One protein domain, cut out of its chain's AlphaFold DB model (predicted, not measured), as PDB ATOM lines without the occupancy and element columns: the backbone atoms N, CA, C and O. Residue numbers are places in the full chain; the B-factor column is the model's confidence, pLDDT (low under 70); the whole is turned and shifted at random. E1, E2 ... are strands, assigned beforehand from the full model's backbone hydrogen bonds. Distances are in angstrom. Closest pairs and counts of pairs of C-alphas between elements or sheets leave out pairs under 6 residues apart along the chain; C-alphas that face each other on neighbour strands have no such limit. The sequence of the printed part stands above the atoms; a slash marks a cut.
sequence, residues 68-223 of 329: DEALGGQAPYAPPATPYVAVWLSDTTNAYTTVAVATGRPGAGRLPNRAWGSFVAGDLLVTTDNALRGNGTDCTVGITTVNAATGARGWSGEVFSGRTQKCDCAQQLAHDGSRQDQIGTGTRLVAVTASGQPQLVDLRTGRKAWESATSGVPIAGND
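This is residues 68 to 223 of the 329 residues of the protein "PQQ-like domain-containing protein" of Micromonospora inyonensis (UniProt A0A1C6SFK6). A strongly twisted sheet of four strands, E4 to E7, is partly face to face with a three-stranded sheet, E1 to E3, as a sandwich, while a third small sheet, E8 to E10, sits beside its other end with E11 next to E8. Two long stretches have no named element: residues 68 to 83, before E1, and residues 161 to 187, between E7 and E8. The printed part has 156 residues with eleven named strands, E1 to E11 in order, and no named helix; the class is all strand, though under half of the residues, 66, are in named elements. The sheets are antiparallel, in the orders E4 E5 E6 E7, E1 E2 E3 and E8 E9 E10. The whole is compact, with a radius of gyration of the C-alphas of 15.0 A and spans of 46 by 33 by 29 A.

After residues 68 to 83, E1 holds residues 84 to 89, beginning at C-alpha 84 (13.045, -33.515, 0.221). E2 is residues 95 to 100, E3 106 to 112, E4 117 to 121 and E5 124 to 129. E6, residues 140 to 147, is 23.3 A long, and E7, residues 153 to 160, is 21.7 A, ending at (37.859, -35.356, 7.257). E8 is residues 188 to 192, E9 198 to 202, E10 207 to 211 and E11 217 to 221, ending at (24.847, -32.817, 18.701).

Each sheet is a meander, each strand the antiparallel neighbour of the one before. In the sheet E1 E2 E3, N 87 and O 97 of the neighbours E1 and E2 are within hydrogen-bond range at 2.8 A, and so are N 96 and O 111 of the neighbours E2 and E3, at 2.8 A. In the second, N 126 and O 119 are 2.9 A apart, N 129 and O 142 2.8 A, and N 143 and O 157 2.8 A. The two sheets' planes are 18 degrees apart, their strands at 38 degrees; the closest C-alphas of E1 and E4 are those of Ala 86 and Phe 119, 5.4 A. In the third, N 199 and O 191 are 2.8 A apart, and N 209 and O 200 2.8 A. The closest C-alphas of E7 and E8 are those of Phe 160 and Val 192, 5.1 A; E7 and E9 are near each other. E11 pairs with no named strand; its closest C-alpha to E8 is that of Val 217, 6.8 A from that of Val 192.

The C-alphas of Thr 103 and Lys 166, the two farthest apart, are 47.9 A apart. The printed part has no cut. The link E7 to E8 is long, with 27 residues. The mean pLDDT of the printed part is 87.1; residues 92 to 93, 114 to 115, 131 to 137 and 175 to 180 are under 70.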
ATOM      1  N   ASP A  68      18.467 -44.013   5.277       85.31
ATOM      2  CA  ASP A  68      18.393 -43.879   6.722       85.31
ATOM      3  C   ASP A  68      19.144 -42.638   7.231       85.31
ATOM      4  O   ASP A  68      18.789 -42.140   8.298       85.31
ATOM      5  N   GLU A  69      20.074 -42.076   6.448       87.94
ATOM      6  CA  GLU A  69      20.875 -40.912   6.828       87.94
ATOM      7  C   GLU A  69      20.132 -39.579   6.753       87.94
ATOM      8  O   GLU A  69      19.473 -39.222   5.769       87.94
ATOM      9  N   ALA A  70      20.334 -38.766   7.790       89.38
ATOM     10  CA  ALA A  70      19.811 -37.415   7.876       89.38
ATOM     11  C   ALA A  70      20.822 -36.466   8.525       89.38
ATOM     12  O   ALA A  70      21.697 -36.878   9.281       89.38
ATOM     13  N   LEU A  71      20.678 -35.173   8.229       91.38
ATOM     14  CA  LEU A  71      21.398 -34.105   8.917       91.38
ATOM     15  C   LEU A  71      20.578 -33.607  10.110       91.38
ATOM     16  O   LEU A  71      19.414 -33.232   9.950       91.38
ATOM     17  N   GLY A  72      21.200 -33.573  11.286       87.50
ATOM     18  CA  GLY A  72      20.578 -33.166  12.545       87.50
ATOM     19  C   GLY A  72      19.643 -34.220  13.142       87.50
ATOM     20  O   GLY A  72      18.767 -33.867  13.928       87.50
ATOM     21  N   GLY A  73      19.770 -35.487  12.735       82.62
ATOM     22  CA  GLY A  73      19.085 -36.605  13.381       82.62
ATOM     23  C   GLY A  73      19.715 -36.939  14.732       82.62
ATOM     24  O   GLY A  73      20.926 -36.813  14.903       82.62
ATOM     25  N   GLN A  74      18.887 -37.348  15.695       78.25
ATOM     26  CA  GLN A  74      19.353 -37.840  16.989       78.25
ATOM     27  C   GLN A  74      18.395 -38.908  17.501       78.25
ATOM     28  O   GLN A  74      17.338 -38.591  18.049       78.25
ATOM     29  N   ALA A  75      18.775 -40.176  17.356       73.31
ATOM     30  CA  ALA A  75      17.987 -41.277  17.891       73.31
ATOM     31  C   ALA A  75      17.723 -41.091  19.407       73.31
ATOM     32  O   ALA A  75      18.627 -40.697  20.149       73.31
ATOM     33  N   PRO A  76      16.498 -41.369  19.897       73.38
ATOM     34  CA  PRO A  76      15.371 -41.989  19.193       73.38
ATOM     35  C   PRO A  76      14.452 -41.003  18.443       73.38
ATOM     36  O   PRO A  76      13.406 -41.415  17.939       73.38
ATOM     37  N   TYR A  77      14.784 -39.712  18.377       79.44
ATOM     38  CA  TYR A  77      13.965 -38.729  17.673       79.44
ATOM     39  C   TYR A  77      14.153 -38.803  16.169       79.44
ATOM     40  O   TYR A  77      15.265 -38.851  15.648       79.44
ATOM     41  N   ALA A  78      13.026 -38.717  15.469       85.56
ATOM     42  CA  ALA A  78      13.032 -38.580  14.030       85.56
ATOM     43  C   ALA A  78      13.725 -37.261  13.621       85.56
ATOM     44  O   ALA A  78      13.451 -36.217  14.232       85.56
ATOM     45  N   PRO A  79      14.557 -37.275  12.566       85.94
ATOM     46  CA  PRO A  79      15.274 -36.096  12.102       85.94
ATOM     47  C   PRO A  79      14.332 -34.952  11.686       85.94
ATOM     48  O   PRO A  79      13.175 -35.202  11.302       85.94
ATOM     49  N   PRO A  80      14.826 -33.696  11.712       85.00
ATOM     50  CA  PRO A  80      14.076 -32.519  11.301       85.00
ATOM     51  C   PRO A  80      13.436 -32.662   9.920       85.00
ATOM     52  O   PRO A  80      13.976 -33.271   8.995       85.00
ATOM     53  N   ALA A  81      12.265 -32.052   9.764       85.31
ATOM     54  CA  ALA A  81      11.560 -32.070   8.496       85.31
ATOM     55  C   ALA A  81      12.297 -31.276   7.403       85.31
ATOM     56  O   ALA A  81      12.444 -30.057   7.490       85.31
ATOM     57  N   THR A  82      12.645 -31.953   6.315       90.25
ATOM     58  CA  THR A  82      13.189 -31.358   5.091       90.25
ATOM     59  C   THR A  82      12.128 -31.316   3.980       90.25
ATOM     60  O   THR A  82      11.159 -32.084   3.997       90.25
ATOM     61  N   PRO A  83      12.264 -30.425   2.978       94.25
ATOM     62  CA  PRO A  83      11.372 -30.416   1.814       94.25
ATOM     63  C   PRO A  83      11.543 -31.657   0.917       94.25
ATOM     64  O   PRO A  83      10.620 -32.012   0.179       94.25
ATOM     65  N   TYR A  84      12.694 -32.331   1.005       95.62
ATOM     66  CA  TYR A  84      13.045 -33.515   0.221       95.62
ATOM     67  C   TYR A  84      13.600 -34.634   1.101       95.62
ATOM     68  O   TYR A  84      14.208 -34.359   2.129       95.62
ATOM     69  N   VAL A  85      13.472 -35.876   0.643       94.50
ATOM     70  CA  VAL A  85      14.215 -37.036   1.169       94.50
ATOM     71  C   VAL A  85      15.110 -37.630   0.089       94.50
ATOM     72  O   VAL A  85      14.765 -37.569  -1.097       94.50
ATOM     73  N   ALA A  86      16.251 -38.184   0.501       94.38
ATOM     74  CA  ALA A  86      17.151 -38.916  -0.379       94.38
ATOM     75  C   ALA A  86      16.583 -40.319  -0.618       94.38
ATOM     76  O   ALA A  86      16.232 -41.022   0.326       94.38
ATOM     77  N   VAL A  87      16.466 -40.712  -1.884       93.38
ATOM     78  CA  VAL A  87      15.923 -42.010  -2.292       93.38
ATOM     79  C   VAL A  87      16.901 -42.688  -3.228       93.38
ATOM     80  O   VAL A  87      17.203 -42.158  -4.295       93.38
ATOM     81  N   TRP A  88      17.369 -43.866  -2.848       90.88
ATOM     82  CA  TRP A  88      18.084 -44.758  -3.740       90.88
ATOM     83  C   TRP A  88      17.105 -45.449  -4.689       90.88
ATOM     84  O   TRP A  88      16.094 -46.007  -4.256       90.88
ATOM     85  N   LEU A  89      17.409 -45.426  -5.988       85.56
ATOM     86  CA  LEU A  89      16.695 -46.201  -7.000       85.56
ATOM     87  C   LEU A  89      17.607 -47.305  -7.536       85.56
ATOM     88  O   LEU A  89      18.673 -47.032  -8.090       85.56
ATOM     89  N   SER A  90      17.161 -48.558  -7.433       77.69
ATOM     90  CA  SER A  90      17.908 -49.731  -7.913       77.69
ATOM     91  C   SER A  90      17.731 -50.006  -9.418       77.69
ATOM     92  O   SER A  90      17.738 -51.157  -9.871       77.69
ATOM     93  N   ASP A  91      17.531 -48.948 -10.207       72.38
ATOM     94  CA  ASP A  91      17.417 -49.025 -11.663       72.38
ATOM     95  C   ASP A  91      18.796 -49.088 -12.357       72.38
ATOM     96  O   ASP A  91      19.826 -49.331 -11.726       72.38
ATOM     97  N   THR A  92      18.829 -48.901 -13.680       60.41
ATOM     98  CA  THR A  92      20.065 -48.953 -14.481       60.41
ATOM     99  C   THR A  92      21.094 -47.886 -14.107       60.41
ATOM    100  O   THR A  92      22.258 -48.032 -14.473       60.41
ATOM    101  N   THR A  93      20.699 -46.825 -13.398       69.62
ATOM    102  CA  THR A  93      21.592 -45.721 -13.033       69.62
ATOM    103  C   THR A  93      22.295 -45.929 -11.698       69.62
ATOM    104  O   THR A  93      23.336 -45.309 -11.490       69.62
ATOM    105  N   ASN A  94      21.761 -46.800 -10.825       79.00
ATOM    106  CA  ASN A  94      22.226 -47.004  -9.450       79.00
ATOM    107  C   ASN A  94      22.606 -45.663  -8.790       79.00
ATOM    108  O   ASN A  94      23.780 -45.365  -8.563       79.00
ATOM    109  N   ALA A  95      21.607 -44.810  -8.571       87.88
ATOM    110  CA  ALA A  95      21.794 -43.426  -8.152       87.88
ATOM    111  C   ALA A  95      20.842 -43.042  -7.016       87.88
ATOM    112  O   ALA A  95      19.754 -43.605  -6.868       87.88
ATOM    113  N   TYR A  96      21.251 -42.041  -6.246       92.31
ATOM    114  CA  TYR A  96      20.377 -41.327  -5.332       92.31
ATOM    115  C   TYR A  96      19.641 -40.202  -6.059       92.31
ATOM    116  O   TYR A  96      20.200 -39.467  -6.876       92.31
ATOM    117  N   THR A  97      18.365 -40.073  -5.720       93.94
ATOM    118  CA  THR A  97      17.432 -39.013  -6.106       93.94
ATOM    119  C   THR A  97      17.040 -38.209  -4.889       93.94
ATOM    120  O   THR A  97      17.100 -38.698  -3.765       93.94
ATOM    121  N   THR A  98      16.441 -37.050  -5.122       95.12
ATOM    122  CA  THR A  98      15.493 -36.463  -4.173       95.12
ATOM    123  C   THR A  98      14.047 -36.778  -4.524       95.12
ATOM    124  O   THR A  98      13.687 -36.918  -5.696       95.12
ATOM    125  N   VAL A  99      13.196 -36.855  -3.503       95.44
ATOM    126  CA  VAL A  99      11.736 -36.919  -3.636       95.44
ATOM    127  C   VAL A  99      11.123 -35.865  -2.728       95.44
ATOM    128  O   VAL A  99      11.454 -35.794  -1.547       95.44
ATOM    129  N   ALA A 100      10.247 -35.021  -3.277       95.75
ATOM    130  CA  ALA A 100       9.570 -33.982  -2.511       95.75
ATOM    131  C   ALA A 100       8.626 -34.615  -1.479       95.75
ATOM    132  O   ALA A 100       7.689 -35.331  -1.843       95.75
ATOM    133  N   VAL A 101       8.831 -34.306  -0.196       94.62
ATOM    134  CA  VAL A 101       8.092 -34.924   0.921       94.62
ATOM    135  C   VAL A 101       6.593 -34.654   0.837       94.62
ATOM    136  O   VAL A 101       5.795 -35.514   1.192       94.62
ATOM    137  N   ALA A 102       6.192 -33.487   0.333       93.69
ATOM    138  CA  ALA A 102       4.783 -33.110   0.250       93.69
ATOM    139  C   ALA A 102       4.009 -33.846  -0.856       93.69
ATOM    140  O   ALA A 102       2.806 -34.048  -0.724       93.69
ATOM    141  N   THR A 103       4.668 -34.227  -1.955       94.06
ATOM    142  CA  THR A 103       3.968 -34.670  -3.175       94.06
ATOM    143  C   THR A 103       4.418 -36.026  -3.705       94.06
ATOM    144  O   THR A 103       3.817 -36.519  -4.656       94.06
ATOM    145  N   GLY A 104       5.511 -36.594  -3.188       94.25
ATOM    146  CA  GLY A 104       6.109 -37.821  -3.721       94.25
ATOM    147  C   GLY A 104       6.696 -37.668  -5.123       94.25
ATOM    148  O   GLY A 104       6.991 -38.662  -5.781       94.25
ATOM    149  N   ARG A 105       6.851 -36.429  -5.612       94.12
ATOM    150  CA  ARG A 105       7.396 -36.167  -6.950       94.12
ATOM    151  C   ARG A 105       8.922 -36.214  -6.887       94.12
ATOM    152  O   ARG A 105       9.486 -35.539  -6.019       94.12
ATOM    153  N   PRO A 106       9.593 -36.954  -7.784       91.94
ATOM    154  CA  PRO A 106      11.043 -36.898  -7.886       91.94
ATOM    155  C   PRO A 106      11.498 -35.470  -8.198       91.94
ATOM    156  O   PRO A 106      10.923 -34.811  -9.066       91.94
ATOM    157  N   GLY A 107      12.528 -34.997  -7.500       91.38
ATOM    158  CA  GLY A 107      13.269 -33.811  -7.921       91.38
ATOM    159  C   GLY A 107      14.197 -34.134  -9.095       91.38
ATOM    160  O   GLY A 107      14.266 -35.285  -9.541       91.38
ATOM    161  N   ALA A 108      14.936 -33.137  -9.583       94.00
ATOM    162  CA  ALA A 108      15.953 -33.331 -10.620       94.00
ATOM    163  C   ALA A 108      17.360 -33.614 -10.054       94.00
ATOM    164  O   ALA A 108      18.250 -34.013 -10.803       94.00
ATOM    165  N   GLY A 109      17.572 -33.455  -8.741       93.25
ATOM    166  CA  GLY A 109      18.832 -33.794  -8.074       93.25
ATOM    167  C   GLY A 109      19.177 -35.276  -8.212       93.25
ATOM    168  O   GLY A 109      18.398 -36.131  -7.788       93.25
ATOM    169  N   ARG A 110      20.331 -35.584  -8.812       93.88
ATOM    170  CA  ARG A 110      20.854 -36.948  -8.960       93.88
ATOM    171  C   ARG A 110      22.328 -36.998  -8.601       93.88
ATOM    172  O   ARG A 110      23.100 -36.183  -9.103       93.88
ATOM    173  N   LEU A 111      22.705 -37.978  -7.788       92.81
ATOM    174  CA  LEU A 111      24.097 -38.286  -7.471       92.81
ATOM    175  C   LEU A 111      24.338 -39.799  -7.530       92.81
ATOM    176  O   LEU A 111      23.426 -40.571  -7.238       92.81
ATOM    177  N   PRO A 112      25.529 -40.245  -7.959       87.12
ATOM    178  CA  PRO A 112      25.817 -41.667  -8.109       87.12
ATOM    179  C   PRO A 112      25.788 -42.393  -6.757       87.12
ATOM    180  O   PRO A 112      26.252 -41.855  -5.754       87.12
ATOM    181  N   ASN A 113      25.334 -43.650  -6.742       77.06
ATOM    182  CA  ASN A 113      25.456 -44.542  -5.584       77.06
ATOM    183  C   ASN A 113      26.882 -45.118  -5.490       77.06
ATOM    184  O   ASN A 113      27.110 -46.318  -5.629       77.06
ATOM    185  N   ARG A 114      27.869 -44.230  -5.352       69.44
ATOM    186  CA  ARG A 114      29.244 -44.571  -4.935       69.44
ATOM    187  C   ARG A 114      29.491 -44.152  -3.489       69.44
ATOM    188  O   ARG A 114      30.629 -44.060  -3.057       69.44
ATOM    189  N   ALA A 115      28.409 -43.807  -2.805       64.62
ATOM    190  CA  ALA A 115      28.449 -43.027  -1.604       64.62
ATOM    191  C   ALA A 115      28.461 -43.938  -0.381       64.62
ATOM    192  O   ALA A 115      27.724 -44.920  -0.330       64.62
ATOM    193  N   TRP A 116      29.288 -43.590   0.593       75.94
ATOM    194  CA  TRP A 116      29.261 -44.196   1.912       75.94
ATOM    195  C   TRP A 116      28.030 -43.735   2.703       75.94
ATOM    196  O   TRP A 116      27.445 -44.538   3.419       75.94
ATOM    197  N   GLY A 117      27.590 -42.493   2.465       82.94
ATOM    198  CA  GLY A 117      26.365 -41.924   3.011       82.94
ATOM    199  C   GLY A 117      25.642 -40.989   2.044       82.94
ATOM    200  O   GLY A 117      26.234 -40.465   1.093       82.94
ATOM    201  N   SER A 118      24.330 -40.814   2.210       90.00
ATOM    202  CA  SER A 118      23.493 -40.031   1.287       90.00
ATOM    203  C   SER A 118      22.282 -39.416   1.968       90.00
ATOM    204  O   SER A 118      21.333 -40.105   2.300       90.00
ATOM    205  N   PHE A 119      22.248 -38.097   2.097       92.81
ATOM    206  CA  PHE A 119      21.211 -37.416   2.871       92.81
ATOM    207  C   PHE A 119      20.783 -36.105   2.216       92.81
ATOM    208  O   PHE A 119      21.344 -35.656   1.211       92.81
ATOM    209  N   VAL A 120      19.751 -35.481   2.784       94.69
ATOM    210  CA  VAL A 120      19.300 -34.146   2.384       94.69
ATOM    211  C   VAL A 120      19.723 -33.120   3.426       94.69
ATOM    212  O   VAL A 120      19.467 -33.293   4.616       94.69
ATOM    213  N   ALA A 121      20.315 -32.022   2.960       94.75
ATOM    214  CA  ALA A 121      20.657 -30.855   3.766       94.75
ATOM    215  C   ALA A 121      19.928 -29.627   3.199       94.75
ATOM    216  O   ALA A 121      20.333 -29.046   2.189       94.75
ATOM    217  N   GLY A 122      18.786 -29.271   3.795       93.88
ATOM    218  CA  GLY A 122      17.891 -28.244   3.256       93.88
ATOM    219  C   GLY A 122      17.302 -28.647   1.899       93.88
ATOM    220  O   GLY A 122      16.457 -29.536   1.820       93.88
ATOM    221  N   ASP A 123      17.726 -27.974   0.830       95.75
ATOM    222  CA  ASP A 123      17.346 -28.267  -0.559       95.75
ATOM    223  C   ASP A 123      18.476 -28.948  -1.352       95.75
ATOM    224  O   ASP A 123      18.431 -28.965  -2.581       95.75
ATOM    225  N   LEU A 124      19.500 -29.477  -0.679       97.56
ATOM    226  CA  LEU A 124      20.631 -30.155  -1.305       97.56
ATOM    227  C   LEU A 124      20.494 -31.664  -1.136       97.56
ATOM    228  O   LEU A 124      20.226 -32.134  -0.032       97.56
ATOM    229  N   LEU A 125      20.727 -32.418  -2.209       96.75
ATOM    230  CA  LEU A 125      21.117 -33.822  -2.095       96.75
ATOM    231  C   LEU A 125      22.622 -33.872  -1.885       96.75
ATOM    232  O   LEU A 125      23.363 -33.245  -2.646       96.75
ATOM    233  N   VAL A 126      23.045 -34.622  -0.878       95.38
ATOM    234  CA  VAL A 126      24.438 -34.773  -0.475       95.38
ATOM    235  C   VAL A 126      24.812 -36.240  -0.604       95.38
ATOM    236  O   VAL A 126      24.063 -37.104  -0.156       95.38
ATOM    237  N   THR A 127      25.974 -36.521  -1.182       92.75
ATOM    238  CA  THR A 127      26.614 -37.838  -1.104       92.75
ATOM    239  C   THR A 127      28.012 -37.694  -0.538       92.75
ATOM    240  O   THR A 127      28.731 -36.762  -0.921       92.75
ATOM    241  N   THR A 128      28.412 -38.634   0.308       89.50
ATOM    242  CA  THR A 128      29.769 -38.732   0.848       89.50
ATOM    243  C   THR A 128      30.497 -39.922   0.231       89.50
ATOM    244  O   THR A 128      29.884 -40.953  -0.002       89.50
ATOM    245  N   ASP A 129      31.787 -39.808  -0.057       86.56
ATOM    246  CA  ASP A 129      32.620 -40.887  -0.600       86.56
ATOM    247  C   ASP A 129      33.883 -41.009   0.257       86.56
ATOM    248  O   ASP A 129      34.646 -40.050   0.394       86.56
ATOM    249  N   ASN A 130      34.093 -42.181   0.853       74.31
ATOM    250  CA  ASN A 130      35.285 -42.524   1.620       74.31
ATOM    251  C   ASN A 130      36.241 -43.394   0.790       74.31
ATOM    252  O   ASN A 130      36.764 -44.403   1.262       74.31
ATOM    253  N   ALA A 131      36.516 -43.016  -0.457       58.28
ATOM    254  CA  ALA A 131      37.677 -43.542  -1.152       58.28
ATOM    255  C   ALA A 131      38.933 -43.154  -0.356       58.28
ATOM    256  O   ALA A 131      39.347 -41.995  -0.369       58.28
ATOM    257  N   LEU A 132      39.558 -44.130   0.312       56.34
ATOM    258  CA  LEU A 132      40.938 -44.035   0.787       56.34
ATOM    259  C   LEU A 132      41.830 -43.797  -0.445       56.34
ATOM    260  O   LEU A 132      42.363 -44.730  -1.040       56.34
ATOM    261  N   ARG A 133      41.925 -42.553  -0.918       49.84
ATOM    262  CA  ARG A 133      42.834 -42.193  -2.003       49.84
ATOM    263  C   ARG A 133      44.248 -42.235  -1.423       49.84
ATOM    264  O   ARG A 133      44.526 -41.568  -0.434       49.84
ATOM    265  N   GLY A 134      45.129 -43.044  -2.011       53.41
ATOM    266  CA  GLY A 134      46.487 -43.259  -1.501       53.41
ATOM    267  C   GLY A 134      46.583 -44.403  -0.483       53.41
ATOM    268  O   GLY A 134      45.902 -45.413  -0.606       53.41
ATOM    269  N   ASN A 135      47.459 -44.264   0.509       50.97
ATOM    270  CA  ASN A 135      47.734 -45.256   1.563       50.97
ATOM    271  C   ASN A 135      46.693 -45.267   2.706       50.97
ATOM    272  O   ASN A 135      46.899 -45.950   3.705       50.97
ATOM    273  N   GLY A 136      45.592 -44.515   2.579       59.06
ATOM    274  CA  GLY A 136      44.494 -44.496   3.548       59.06
ATOM    275  C   GLY A 136      44.769 -43.742   4.852       59.06
ATOM    276  O   GLY A 136      44.011 -43.904   5.802       59.06
ATOM    277  N   THR A 137      45.815 -42.910   4.915       64.19
ATOM    278  CA  THR A 137      46.214 -42.227   6.158       64.19
ATOM    279  C   THR A 137      45.460 -40.940   6.451       64.19
ATOM    280  O   THR A 137      45.438 -40.521   7.605       64.19
ATOM    281  N   ASP A 138      44.851 -40.302   5.454       78.06
ATOM    282  CA  ASP A 138      44.420 -38.904   5.593       78.06
ATOM    283  C   ASP A 138      42.990 -38.756   6.119       78.06
ATOM    284  O   ASP A 138      42.605 -37.667   6.517       78.06
ATOM    285  N   CYS A 139      42.222 -39.847   6.212       86.31
ATOM    286  CA  CYS A 139      40.842 -39.862   6.723       86.31
ATOM    287  C   CYS A 139      39.867 -38.956   5.956       86.31
ATOM    288  O   CYS A 139      38.821 -38.574   6.490       86.31
ATOM    289  N   THR A 140      40.200 -38.645   4.704       89.12
ATOM    290  CA  THR A 140      39.425 -37.808   3.791       89.12
ATOM    291  C   THR A 140      38.054 -38.404   3.488       89.12
ATOM    292  O   THR A 140      37.920 -39.594   3.201       89.12
ATOM    293  N   VAL A 141      37.040 -37.545   3.490       89.56
ATOM    294  CA  VAL A 141      35.680 -37.832   3.041       89.56
ATOM    295  C   VAL A 141      35.318 -36.813   1.967       89.56
ATOM    296  O   VAL A 141      35.207 -35.614   2.230       89.56
ATOM    297  N   GLY A 142      35.148 -37.291   0.738       90.62
ATOM    298  CA  GLY A 142      34.677 -36.475  -0.371       90.62
ATOM    299  C   GLY A 142      33.194 -36.172  -0.210       90.62
ATOM    300  O   GLY A 142      32.401 -37.069   0.052       90.62
ATOM    301  N   ILE A 143      32.803 -34.920  -0.396       93.19
ATOM    302  CA  ILE A 143      31.413 -34.476  -0.408       93.19
ATOM    303  C   ILE A 143      31.078 -33.985  -1.807       93.19
ATOM    304  O   ILE A 143      31.838 -33.245  -2.432       93.19
ATOM    305  N   THR A 144      29.912 -34.378  -2.303       95.12
ATOM    306  CA  THR A 144      29.319 -33.805  -3.511       95.12
ATOM    307  C   THR A 144      27.875 -33.427  -3.243       95.12
ATOM    308  O   THR A 144      27.138 -34.181  -2.609       95.12
ATOM    309  N   THR A 145      27.476 -32.256  -3.737       97.06
ATOM    310  CA  THR A 145      26.115 -31.740  -3.583       97.06
ATOM    311  C   THR A 145      25.484 -31.387  -4.928       97.06
ATOM    312  O   THR A 145      26.155 -30.963  -5.873       97.06
ATOM    313  N   VAL A 146      24.164 -31.526  -5.012       97.75
ATOM    314  CA  VAL A 146      23.335 -30.980  -6.098       97.75
ATOM    315  C   VAL A 146      22.075 -30.366  -5.510       97.75
ATOM    316  O   VAL A 146      21.566 -30.826  -4.488       97.75
ATOM    317  N   ASN A 147      21.526 -29.353  -6.174       98.06
ATOM    318  CA  ASN A 147      20.211 -28.846  -5.813       98.06
ATOM    319  C   ASN A 147      19.151 -29.937  -6.041       98.06
ATOM    320  O   ASN A 147      19.023 -30.485  -7.138       98.06
ATOM    321  N   ALA A 148      18.368 -30.233  -5.009       96.56
ATOM    322  CA  ALA A 148      17.346 -31.264  -5.011       96.56
ATOM    323  C   ALA A 148      16.272 -31.019  -6.075       96.56
ATOM    324  O   ALA A 148      15.834 -31.962  -6.735       96.56
ATOM    325  N   ALA A 149      15.840 -29.768  -6.247       96.19
ATOM    326  CA  ALA A 149      14.763 -29.419  -7.161       96.19
ATOM    327  C   ALA A 149      15.235 -29.401  -8.618       96.19
ATOM    328  O   ALA A 149      14.593 -30.006  -9.472       96.19
ATOM    329  N   THR A 150      16.351 -28.719  -8.890       96.75
ATOM    330  CA  THR A 150      16.792 -28.370 -10.250       96.75
ATOM    331  C   THR A 150      17.888 -29.275 -10.798       96.75
ATOM    332  O   THR A 150      18.130 -29.267 -12.001       96.75
ATOM    333  N   GLY A 151      18.566 -30.049  -9.946       96.69
ATOM    334  CA  GLY A 151      19.729 -30.843 -10.344       96.69
ATOM    335  C   GLY A 151      20.972 -30.011 -10.661       96.69
ATOM    336  O   GLY A 151      21.980 -30.566 -11.097       96.69
ATOM    337  N   ALA A 152      20.931 -28.693 -10.431       97.88
ATOM    338  CA  ALA A 152      22.096 -27.835 -10.582       97.88
ATOM    339  C   ALA A 152      23.235 -28.333  -9.682       97.88
ATOM    340  O   ALA A 152      23.020 -28.637  -8.505       97.88
ATOM    341  N   ARG A 153      24.443 -28.419 -10.246       97.31
ATOM    342  CA  ARG A 153      25.639 -28.822  -9.500       97.31
ATOM    343  C   ARG A 153      25.892 -27.834  -8.366       97.31
ATOM    344  O   ARG A 153      25.876 -26.626  -8.593       97.31
ATOM    345  N   GLY A 154      26.085 -28.367  -7.167       96.00
ATOM    346  CA  GLY A 154      26.468 -27.599  -5.994       96.00
ATOM    347  C   GLY A 154      27.973 -27.654  -5.759       96.00
ATOM    348  O   GLY A 154      28.767 -27.863  -6.679       96.00
ATOM    349  N   TRP A 155      28.356 -27.456  -4.502       96.25
ATOM    350  CA  TRP A 155      29.726 -27.616  -4.048       96.25
ATOM    351  C   TRP A 155      30.156 -29.091  -4.042       96.25
ATOM    352  O   TRP A 155      29.384 -29.983  -3.670       96.25
ATOM    353  N   SER A 156      31.415 -29.312  -4.414       95.44
ATOM    354  CA  SER A 156      32.146 -30.557  -4.204       95.44
ATOM    355  C   SER A 156      33.482 -30.233  -3.553       95.44
ATOM    356  O   SER A 156      34.169 -29.302  -3.979       95.44
ATOM    357  N   GLY A 157      33.865 -31.010  -2.551       92.62
ATOM    358  CA  GLY A 157      35.123 -30.825  -1.845       92.62
ATOM    359  C   GLY A 157      35.354 -31.916  -0.819       92.62
ATOM    360  O   GLY A 157      34.701 -32.955  -0.855       92.62
ATOM    361  N   GLU A 158      36.301 -31.687   0.075       91.44
ATOM    362  CA  GLU A 158      36.750 -32.685   1.038       91.44
ATOM    363  C   GLU A 158      36.570 -32.162   2.460       91.44
ATOM    364  O   GLU A 158      36.806 -30.988   2.754       91.44
ATOM    365  N   VAL A 159      36.150 -33.063   3.338       92.19
ATOM    366  CA  VAL A 159      36.256 -32.929   4.790       92.19
ATOM    367  C   VAL A 159      36.997 -34.150   5.322       92.19
ATOM    368  O   VAL A 159      37.426 -35.007   4.550       92.19
ATOM    369  N   PHE A 160      37.150 -34.248   6.637       91.19
ATOM    370  CA  PHE A 160      37.859 -35.356   7.257       91.19
ATOM    371  C   PHE A 160      36.969 -36.034   8.295       91.19
ATOM    372  O   PHE A 160      36.151 -35.388   8.955       91.19
ATOM    373  N   SER A 161      37.121 -37.351   8.401       87.50
ATOM    374  CA  SER A 161      36.586 -38.148   9.503       87.50
ATOM    375  C   SER A 161      37.515 -38.067  10.713       87.50
ATOM    376  O   SER A 161      38.693 -37.720  10.593       87.50
ATOM    377  N   GLY A 162      36.977 -38.378  11.890       87.44
ATOM    378  CA  GLY A 162      37.767 -38.446  13.115       87.44
ATOM    379  C   GLY A 162      38.821 -39.553  13.101       87.44
ATOM    380  O   GLY A 162      38.868 -40.389  12.195       87.44
ATOM    381  N   ARG A 163      39.651 -39.581  14.146       87.69
ATOM    382  CA  ARG A 163      40.668 -40.618  14.351       87.69
ATOM    383  C   ARG A 163      40.487 -41.337  15.680       87.69
ATOM    384  O   ARG A 163      40.023 -40.741  16.655       87.69
ATOM    385  N   THR A 164      40.906 -42.597  15.709       87.31
ATOM    386  CA  THR A 164      41.130 -43.356  16.944       87.31
ATOM    387  C   THR A 164      42.414 -42.889  17.634       87.31
ATOM    388  O   THR A 164      43.245 -42.200  17.033       87.31
ATOM    389  N   GLN A 165      42.641 -43.318  18.876       88.44
ATOM    390  CA  GLN A 165      43.892 -43.088  19.603       88.44
ATOM    391  C   GLN A 165      45.112 -43.624  18.844       88.44
ATOM    392  O   GLN A 165      46.200 -43.055  18.910       88.44
ATOM    393  N   LYS A 166      44.924 -44.723  18.107       87.50
ATOM    394  CA  LYS A 166      45.955 -45.355  17.272       87.50
ATOM    395  C   LYS A 166      46.143 -44.660  15.921       87.50
ATOM    396  O   LYS A 166      46.922 -45.136  15.105       87.50
ATOM    397  N   CYS A 167      45.482 -43.517  15.716       85.56
ATOM    398  CA  CYS A 167      45.489 -42.712  14.496       85.56
ATOM    399  C   CYS A 167      44.802 -43.359  13.282       85.56
ATOM    400  O   CYS A 167      44.912 -42.820  12.176       85.56
ATOM    401  N   ASP A 168      44.050 -44.444  13.486       86.88
ATOM    402  CA  ASP A 168      43.220 -45.047  12.444       86.88
ATOM    403  C   ASP A 168      42.042 -44.128  12.117       86.88
ATOM    404  O   ASP A 168      41.505 -43.444  12.993       86.88
ATOM    405  N   CYS A 169      41.618 -44.117  10.858       85.75
ATOM    406  CA  CYS A 169      40.449 -43.350  10.455       85.75
ATOM    407  C   CYS A 169      39.184 -43.969  11.035       85.75
ATOM    408  O   CYS A 169      38.930 -45.157  10.849       85.75
ATOM    409  N   ALA A 170      38.345 -43.135  11.647       79.31
ATOM    410  CA  ALA A 170      37.006 -43.531  12.066       79.31
ATOM    411  C   ALA A 170      36.150 -43.968  10.873       79.31
ATOM    412  O   ALA A 170      35.183 -44.699  11.043       79.31
ATOM    413  N   GLN A 171      36.500 -43.476   9.674       76.69
ATOM    414  CA  GLN A 171      35.748 -43.659   8.434       76.69
ATOM    415  C   GLN A 171      34.302 -43.183   8.562       76.69
ATOM    416  O   GLN A 171      33.474 -43.597   7.766       76.69
ATOM    417  N   GLN A 172      34.029 -42.318   9.546       75.56
ATOM    418  CA  GLN A 172      32.714 -41.828   9.916       75.56
ATOM    419  C   GLN A 172      32.723 -40.330  10.200       75.56
ATOM    420  O   GLN A 172      33.631 -39.821  10.858       75.56
ATOM    421  N   LEU A 173      31.722 -39.618   9.666       81.75
ATOM    422  CA  LEU A 173      31.485 -38.201   9.973       81.75
ATOM    423  C   LEU A 173      30.662 -38.025  11.255       81.75
ATOM    424  O   LEU A 173      30.765 -36.994  11.911       81.75
ATOM    425  N   ALA A 174      29.896 -39.052  11.619       71.56
ATOM    426  CA  ALA A 174      29.183 -39.172  12.877       71.56
ATOM    427  C   ALA A 174      28.977 -40.654  13.229       71.56
ATOM    428  O   ALA A 174      29.097 -41.511  12.356       71.56
ATOM    429  N   HIS A 175      28.725 -40.937  14.509       63.12
ATOM    430  CA  HIS A 175      28.831 -42.276  15.092       63.12
ATOM    431  C   HIS A 175      27.878 -43.329  14.485       63.12
ATOM    432  O   HIS A 175      26.721 -43.049  14.174       63.12
ATOM    433  N   ASP A 176      28.371 -44.563  14.367       57.38
ATOM    434  CA  ASP A 176      27.690 -45.731  13.821       57.38
ATOM    435  C   ASP A 176      26.786 -46.448  14.822       57.38
ATOM    436  O   ASP A 176      27.180 -47.331  15.577       57.38
ATOM    437  N   GLY A 177      25.492 -46.167  14.735       48.75
ATOM    438  CA  GLY A 177      24.513 -47.056  15.354       48.75
ATOM    439  C   GLY A 177      23.111 -46.919  14.799       48.75
ATOM    440  O   GLY A 177      22.426 -47.927  14.641       48.75
ATOM    441  N   SER A 178      22.684 -45.698  14.472       49.91
ATOM    442  CA  SER A 178      21.325 -45.469  13.974       49.91
ATOM    443  C   SER A 178      21.261 -45.200  12.472       49.91
ATOM    444  O   SER A 178      20.177 -45.244  11.896       49.91
ATOM    445  N   ARG A 179      22.422 -44.972  11.832       57.31
ATOM    446  CA  ARG A 179      22.555 -44.568  10.424       57.31
ATOM    447  C   ARG A 179      21.766 -43.297  10.082       57.31
ATOM    448  O   ARG A 179      21.613 -43.019   8.910       57.31
ATOM    449  N   GLN A 180      21.319 -42.507  11.065       56.75
ATOM    450  CA  GLN A 180      20.565 -41.258  10.858       56.75
ATOM    451  C   GLN A 180      21.361 -39.986  11.199       56.75
ATOM    452  O   GLN A 180      20.782 -38.905  11.289       56.75
ATOM    453  N   ASP A 181      22.674 -40.091  11.406       72.81
ATOM    454  CA  ASP A 181      23.326 -39.285  12.445       72.81
ATOM    455  C   ASP A 181      24.267 -38.176  11.954       72.81
ATOM    456  O   ASP A 181      25.163 -37.792  12.693       72.81
ATOM    457  N   GLN A 182      24.122 -37.605  10.754       89.25
ATOM    458  CA  GLN A 182      25.028 -36.508  10.373       89.25
ATOM    459  C   GLN A 182      24.804 -35.306  11.303       89.25
ATOM    460  O   GLN A 182      23.697 -34.774  11.391       89.25
ATOM    461  N   ILE A 183      25.845 -34.846  12.000       91.81
ATOM    462  CA  ILE A 183      25.710 -33.765  12.987       91.81
ATOM    463  C   ILE A 183      25.678 -32.422  12.258       91.81
ATOM    464  O   ILE A 183      26.610 -32.065  11.537       91.81
ATOM    465  N   GLY A 184      24.614 -31.648  12.451       93.06
ATOM    466  CA  GLY A 184      24.492 -30.327  11.846       93.06
ATOM    467  C   GLY A 184      23.059 -29.820  11.768       93.06
ATOM    468  O   GLY A 184      22.147 -30.374  12.374       93.06
ATOM    469  N   THR A 185      22.859 -28.734  11.024       92.12
ATOM    470  CA  THR A 185      21.549 -28.088  10.877       92.12
ATOM    471  C   THR A 185      21.431 -27.344   9.549       92.12
ATOM    472  O   THR A 185      22.374 -26.697   9.083       92.12
ATOM    473  N   GLY A 186      20.262 -27.426   8.910       93.38
ATOM    474  CA  GLY A 186      20.001 -26.775   7.626       93.38
ATOM    475  C   GLY A 186      20.920 -27.291   6.515       93.38
ATOM    476  O   GLY A 186      20.747 -28.411   6.044       93.38
ATOM    477  N   THR A 187      21.871 -26.463   6.070       95.56
ATOM    478  CA  THR A 187      22.924 -26.846   5.104       95.56
ATOM    479  C   THR A 187      24.299 -26.993   5.742       95.56
ATOM    480  O   THR A 187      25.284 -27.147   5.027       95.56
ATOM    481  N   ARG A 188      24.403 -26.894   7.067       96.44
ATOM    482  CA  ARG A 188      25.682 -26.863   7.771       96.44
ATOM    483  C   ARG A 188      25.968 -28.212   8.406       96.44
ATOM    484  O   ARG A 188      25.148 -28.700   9.174       96.44
ATOM    485  N   LEU A 189      27.129 -28.771   8.094       96.19
ATOM    486  CA  LEU A 189      27.601 -30.068   8.565       96.19
ATOM    487  C   LEU A 189      28.806 -29.872   9.477       96.19
ATOM    488  O   LEU A 189      29.723 -29.119   9.143       96.19
ATOM    489  N   VAL A 190      28.810 -30.566  10.608       95.94
ATOM    490  CA  VAL A 190      29.982 -30.678  11.468       95.94
ATOM    491  C   VAL A 190      30.863 -31.808  10.944       95.94
ATOM    492  O   VAL A 190      30.390 -32.908  10.677       95.94
ATOM    493  N   ALA A 191      32.153 -31.531  10.800       94.19
ATOM    494  CA  ALA A 191      33.183 -32.505  10.449       94.19
ATOM    495  C   ALA A 191      34.486 -32.136  11.172       94.19
ATOM    496  O   ALA A 191      34.498 -31.204  11.978       94.19
ATOM    497  N   VAL A 192      35.595 -32.817  10.875       93.56
ATOM    498  CA  VAL A 192      36.925 -32.394  11.345       93.56
ATOM    499  C   VAL A 192      37.794 -31.884  10.197       93.56
ATOM    500  O   VAL A 192      37.535 -32.157   9.021       93.56
ATOM    501  N   THR A 193      38.787 -31.062  10.523       93.12
ATOM    502  CA  THR A 193      39.885 -30.669   9.633       93.12
ATOM    503  C   THR A 193      40.913 -31.797   9.527       93.12
ATOM    504  O   THR A 193      40.902 -32.737  10.322       93.12
ATOM    505  N   ALA A 194      41.852 -31.692   8.580       89.25
ATOM    506  CA  ALA A 194      42.940 -32.665   8.425       89.25
ATOM    507  C   ALA A 194      43.776 -32.834   9.710       89.25
ATOM    508  O   ALA A 194      44.288 -33.916   9.994       89.25
ATOM    509  N   SER A 195      43.894 -31.760  10.491       88.88
ATOM    510  CA  SER A 195      44.617 -31.692  11.762       88.88
ATOM    511  C   SER A 195      43.760 -32.038  12.988       88.88
ATOM    512  O   SER A 195      44.252 -31.949  14.113       88.88
ATOM    513  N   GLY A 196      42.504 -32.463  12.797       89.75
ATOM    514  CA  GLY A 196      41.645 -32.998  13.859       89.75
ATOM    515  C   GLY A 196      40.855 -31.958  14.661       89.75
ATOM    516  O   GLY A 196      40.368 -32.271  15.747       89.75
ATOM    517  N   GLN A 197      40.722 -30.726  14.161       95.12
ATOM    518  CA  GLN A 197      39.855 -29.715  14.773       95.12
ATOM    519  C   GLN A 197      38.431 -29.865  14.226       95.12
ATOM    520  O   GLN A 197      38.259 -29.895  13.005       95.12
ATOM    521  N   PRO A 198      37.396 -29.918  15.077       95.88
ATOM    522  CA  PRO A 198      36.016 -29.778  14.644       95.88
ATOM    523  C   PRO A 198      35.818 -28.487  13.846       95.88
ATOM    524  O   PRO A 198      36.355 -27.434  14.189       95.88
ATOM    525  N   GLN A 199      35.007 -28.562  12.803       97.25
ATOM    526  CA  GLN A 199      34.627 -27.436  11.961       97.25
ATOM    527  C   GLN A 199      33.158 -27.547  11.562       97.25
ATOM    528  O   GLN A 199      32.628 -28.651  11.433       97.25
ATOM    529  N   LEU A 200      32.526 -26.406  11.298       97.69
ATOM    530  CA  LEU A 200      31.200 -26.345  10.689       97.69
ATOM    531  C   LEU A 200      31.331 -25.843   9.255       97.69
ATOM    532  O   LEU A 200      31.737 -24.701   9.031       97.69
ATOM    533  N   VAL A 201      30.976 -26.678   8.282       97.75
ATOM    534  CA  VAL A 201      31.035 -26.343   6.855       97.75
ATOM    535  C   VAL A 201      29.631 -26.118   6.304       97.75
ATOM    536  O   VAL A 201      28.719 -26.899   6.564       97.75
ATOM    537  N   ASP A 202      29.433 -25.053   5.533       97.62
ATOM    538  CA  ASP A 202      28.205 -24.865   4.760       97.62
ATOM    539  C   ASP A 202      28.284 -25.667   3.460       97.62
ATOM    540  O   ASP A 202      29.013 -25.304   2.538       97.62
ATOM    541  N   LEU A 203      27.489 -26.728   3.353       97.31
ATOM    542  CA  LEU A 203      27.441 -27.629   2.202       97.31
ATOM    543  C   LEU A 203      26.993 -26.941   0.910       97.31
ATOM    544  O   LEU A 203      27.243 -27.460  -0.175       97.31
ATOM    545  N   ARG A 204      26.357 -25.767   0.985       96.88
ATOM    546  CA  ARG A 204      26.015 -25.006  -0.221       96.88
ATOM    547  C   ARG A 204      27.242 -24.392  -0.880       96.88
ATOM    548  O   ARG A 204      27.290 -24.284  -2.104       96.88
ATOM    549  N   THR A 205      28.192 -23.932  -0.073       96.56
ATOM    550  CA  THR A 205      29.297 -23.079  -0.530       96.56
ATOM    551  C   THR A 205      30.674 -23.697  -0.308       96.56
ATOM    552  O   THR A 205      31.648 -23.207  -0.876       96.56
ATOM    553  N   GLY A 206      30.772 -24.733   0.526       96.25
ATOM    554  CA  GLY A 206      32.026 -25.302   1.009       96.25
ATOM    555  C   GLY A 206      32.771 -24.426   2.011       96.25
ATOM    556  O   GLY A 206      33.899 -24.740   2.384       96.25
ATOM    557  N   ARG A 207      32.194 -23.289   2.423       97.25
ATOM    558  CA  ARG A 207      32.865 -22.357   3.330       97.25
ATOM    559  C   ARG A 207      32.764 -22.851   4.766       97.25
ATOM    560  O   ARG A 207      31.689 -23.242   5.221       97.25
ATOM    561  N   LYS A 208      33.878 -22.756   5.492       96.38
ATOM    562  CA  LYS A 208      33.905 -22.944   6.943       96.38
ATOM    563  C   LYS A 208      33.220 -21.754   7.611       96.38
ATOM    564  O   LYS A 208      33.606 -20.611   7.370       96.38
ATOM    565  N   ALA A 209      32.207 -22.027   8.423       96.50
ATOM    566  CA  ALA A 209      31.595 -21.045   9.309       96.50
ATOM    567  C   ALA A 209      32.479 -20.809  10.540       96.50
ATOM    568  O   ALA A 209      32.678 -19.666  10.940       96.50
ATOM    569  N   TRP A 210      33.042 -21.885  11.094       98.25
ATOM    570  CA  TRP A 210      34.024 -21.841  12.170       98.25
ATOM    571  C   TRP A 210      34.907 -23.090  12.165       98.25
ATOM    572  O   TRP A 210      34.588 -24.103  11.537       98.25
ATOM    573  N   GLU A 211      36.013 -22.989  12.892       98.12
ATOM    574  CA  GLU A 211      36.917 -24.072  13.264       98.12
ATOM    575  C   GLU A 211      37.195 -23.937  14.764       98.12
ATOM    576  O   GLU A 211      37.469 -22.836  15.245       98.12
ATOM    577  N   SER A 212      37.049 -25.030  15.507       97.75
ATOM    578  CA  SER A 212      37.211 -25.035  16.958       97.75
ATOM    579  C   SER A 212      38.691 -25.012  17.336       97.75
ATOM    580  O   SER A 212      39.507 -25.714  16.741       97.75
ATOM    581  N   ALA A 213      39.032 -24.259  18.382       96.38
ATOM    582  CA  ALA A 213      40.352 -24.334  19.010       96.38
ATOM    583  C   ALA A 213      40.541 -25.630  19.828       96.38
ATOM    584  O   ALA A 213      41.667 -26.014  20.136       96.38
ATOM    585  N   THR A 214      39.444 -26.301  20.189       95.50
ATOM    586  CA  THR A 214      39.453 -27.575  20.910       95.50
ATOM    587  C   THR A 214      39.424 -28.722  19.909       95.50
ATOM    588  O   THR A 214      38.415 -28.929  19.237       95.50
ATOM    589  N   SER A 215      40.518 -29.479  19.826       93.50
ATOM    590  CA  SER A 215      40.595 -30.690  19.003       93.50
ATOM    591  C   SER A 215      39.671 -31.794  19.520       93.50
ATOM    592  O   SER A 215      39.463 -31.930  20.727       93.50
ATOM    593  N   GLY A 216      39.175 -32.622  18.606       92.19
ATOM    594  CA  GLY A 216      38.369 -33.794  18.926       92.19
ATOM    595  C   GLY A 216      37.490 -34.231  17.761       92.19
ATOM    596  O   GLY A 216      37.450 -33.598  16.707       92.19
ATOM    597  N   VAL A 217      36.769 -35.325  17.968       91.69
ATOM    598  CA  VAL A 217      35.849 -35.922  17.008       91.69
ATOM    599  C   VAL A 217      34.405 -35.677  17.453       91.69
ATOM    600  O   VAL A 217      34.076 -36.002  18.595       91.69
ATOM    601  N   PRO A 218      33.536 -35.130  16.585       92.62
ATOM    602  CA  PRO A 218      32.099 -35.035  16.837       92.62
ATOM    603  C   PRO A 218      31.468 -36.413  17.064       92.62
ATOM    604  O   PRO A 218      31.647 -37.318  16.252       92.62
ATOM    605  N   ILE A 219      30.722 -36.568  18.160       89.38
ATOM    606  CA  ILE A 219      30.059 -37.835  18.521       89.38
ATOM    607  C   ILE A 219      28.541 -37.714  18.690       89.38
ATOM    608  O   ILE A 219      27.846 -38.714  18.546       89.38
ATOM    609  N   ALA A 220      28.026 -36.519  18.984       90.50
ATOM    610  CA  ALA A 220      26.597 -36.209  19.024       90.50
ATOM    611  C   ALA A 220      26.387 -34.691  18.941       90.50
ATOM    612  O   ALA A 220      27.324 -33.915  19.141       90.50
ATOM    613  N   GLY A 221      25.164 -34.240  18.680       91.44
ATOM    614  CA  GLY A 221      24.847 -32.817  18.701       91.44
ATOM    615  C   GLY A 221      23.424 -32.514  18.266       91.44
ATOM    616  O   GLY A 221      22.755 -33.340  17.656       91.44
ATOM    617  N   ASN A 222      23.002 -31.288  18.547       90.94
ATOM    618  CA  ASN A 222      21.748 -30.709  18.082       90.94
ATOM    619  C   ASN A 222      22.021 -29.371  17.376       90.94
ATOM    620  O   ASN A 222      23.162 -29.034  17.065       90.94
ATOM    621  N   ASP A 223      20.991 -28.577  17.109       91.44
ATOM    622  CA  ASP A 223      21.124 -27.282  16.436       91.44
ATOM    623  C   ASP A 223      21.838 -26.203  17.275       91.44
ATOM    624  O   ASP A 223      22.187 -25.147  16.740       91.44
TER     625      ASP A 223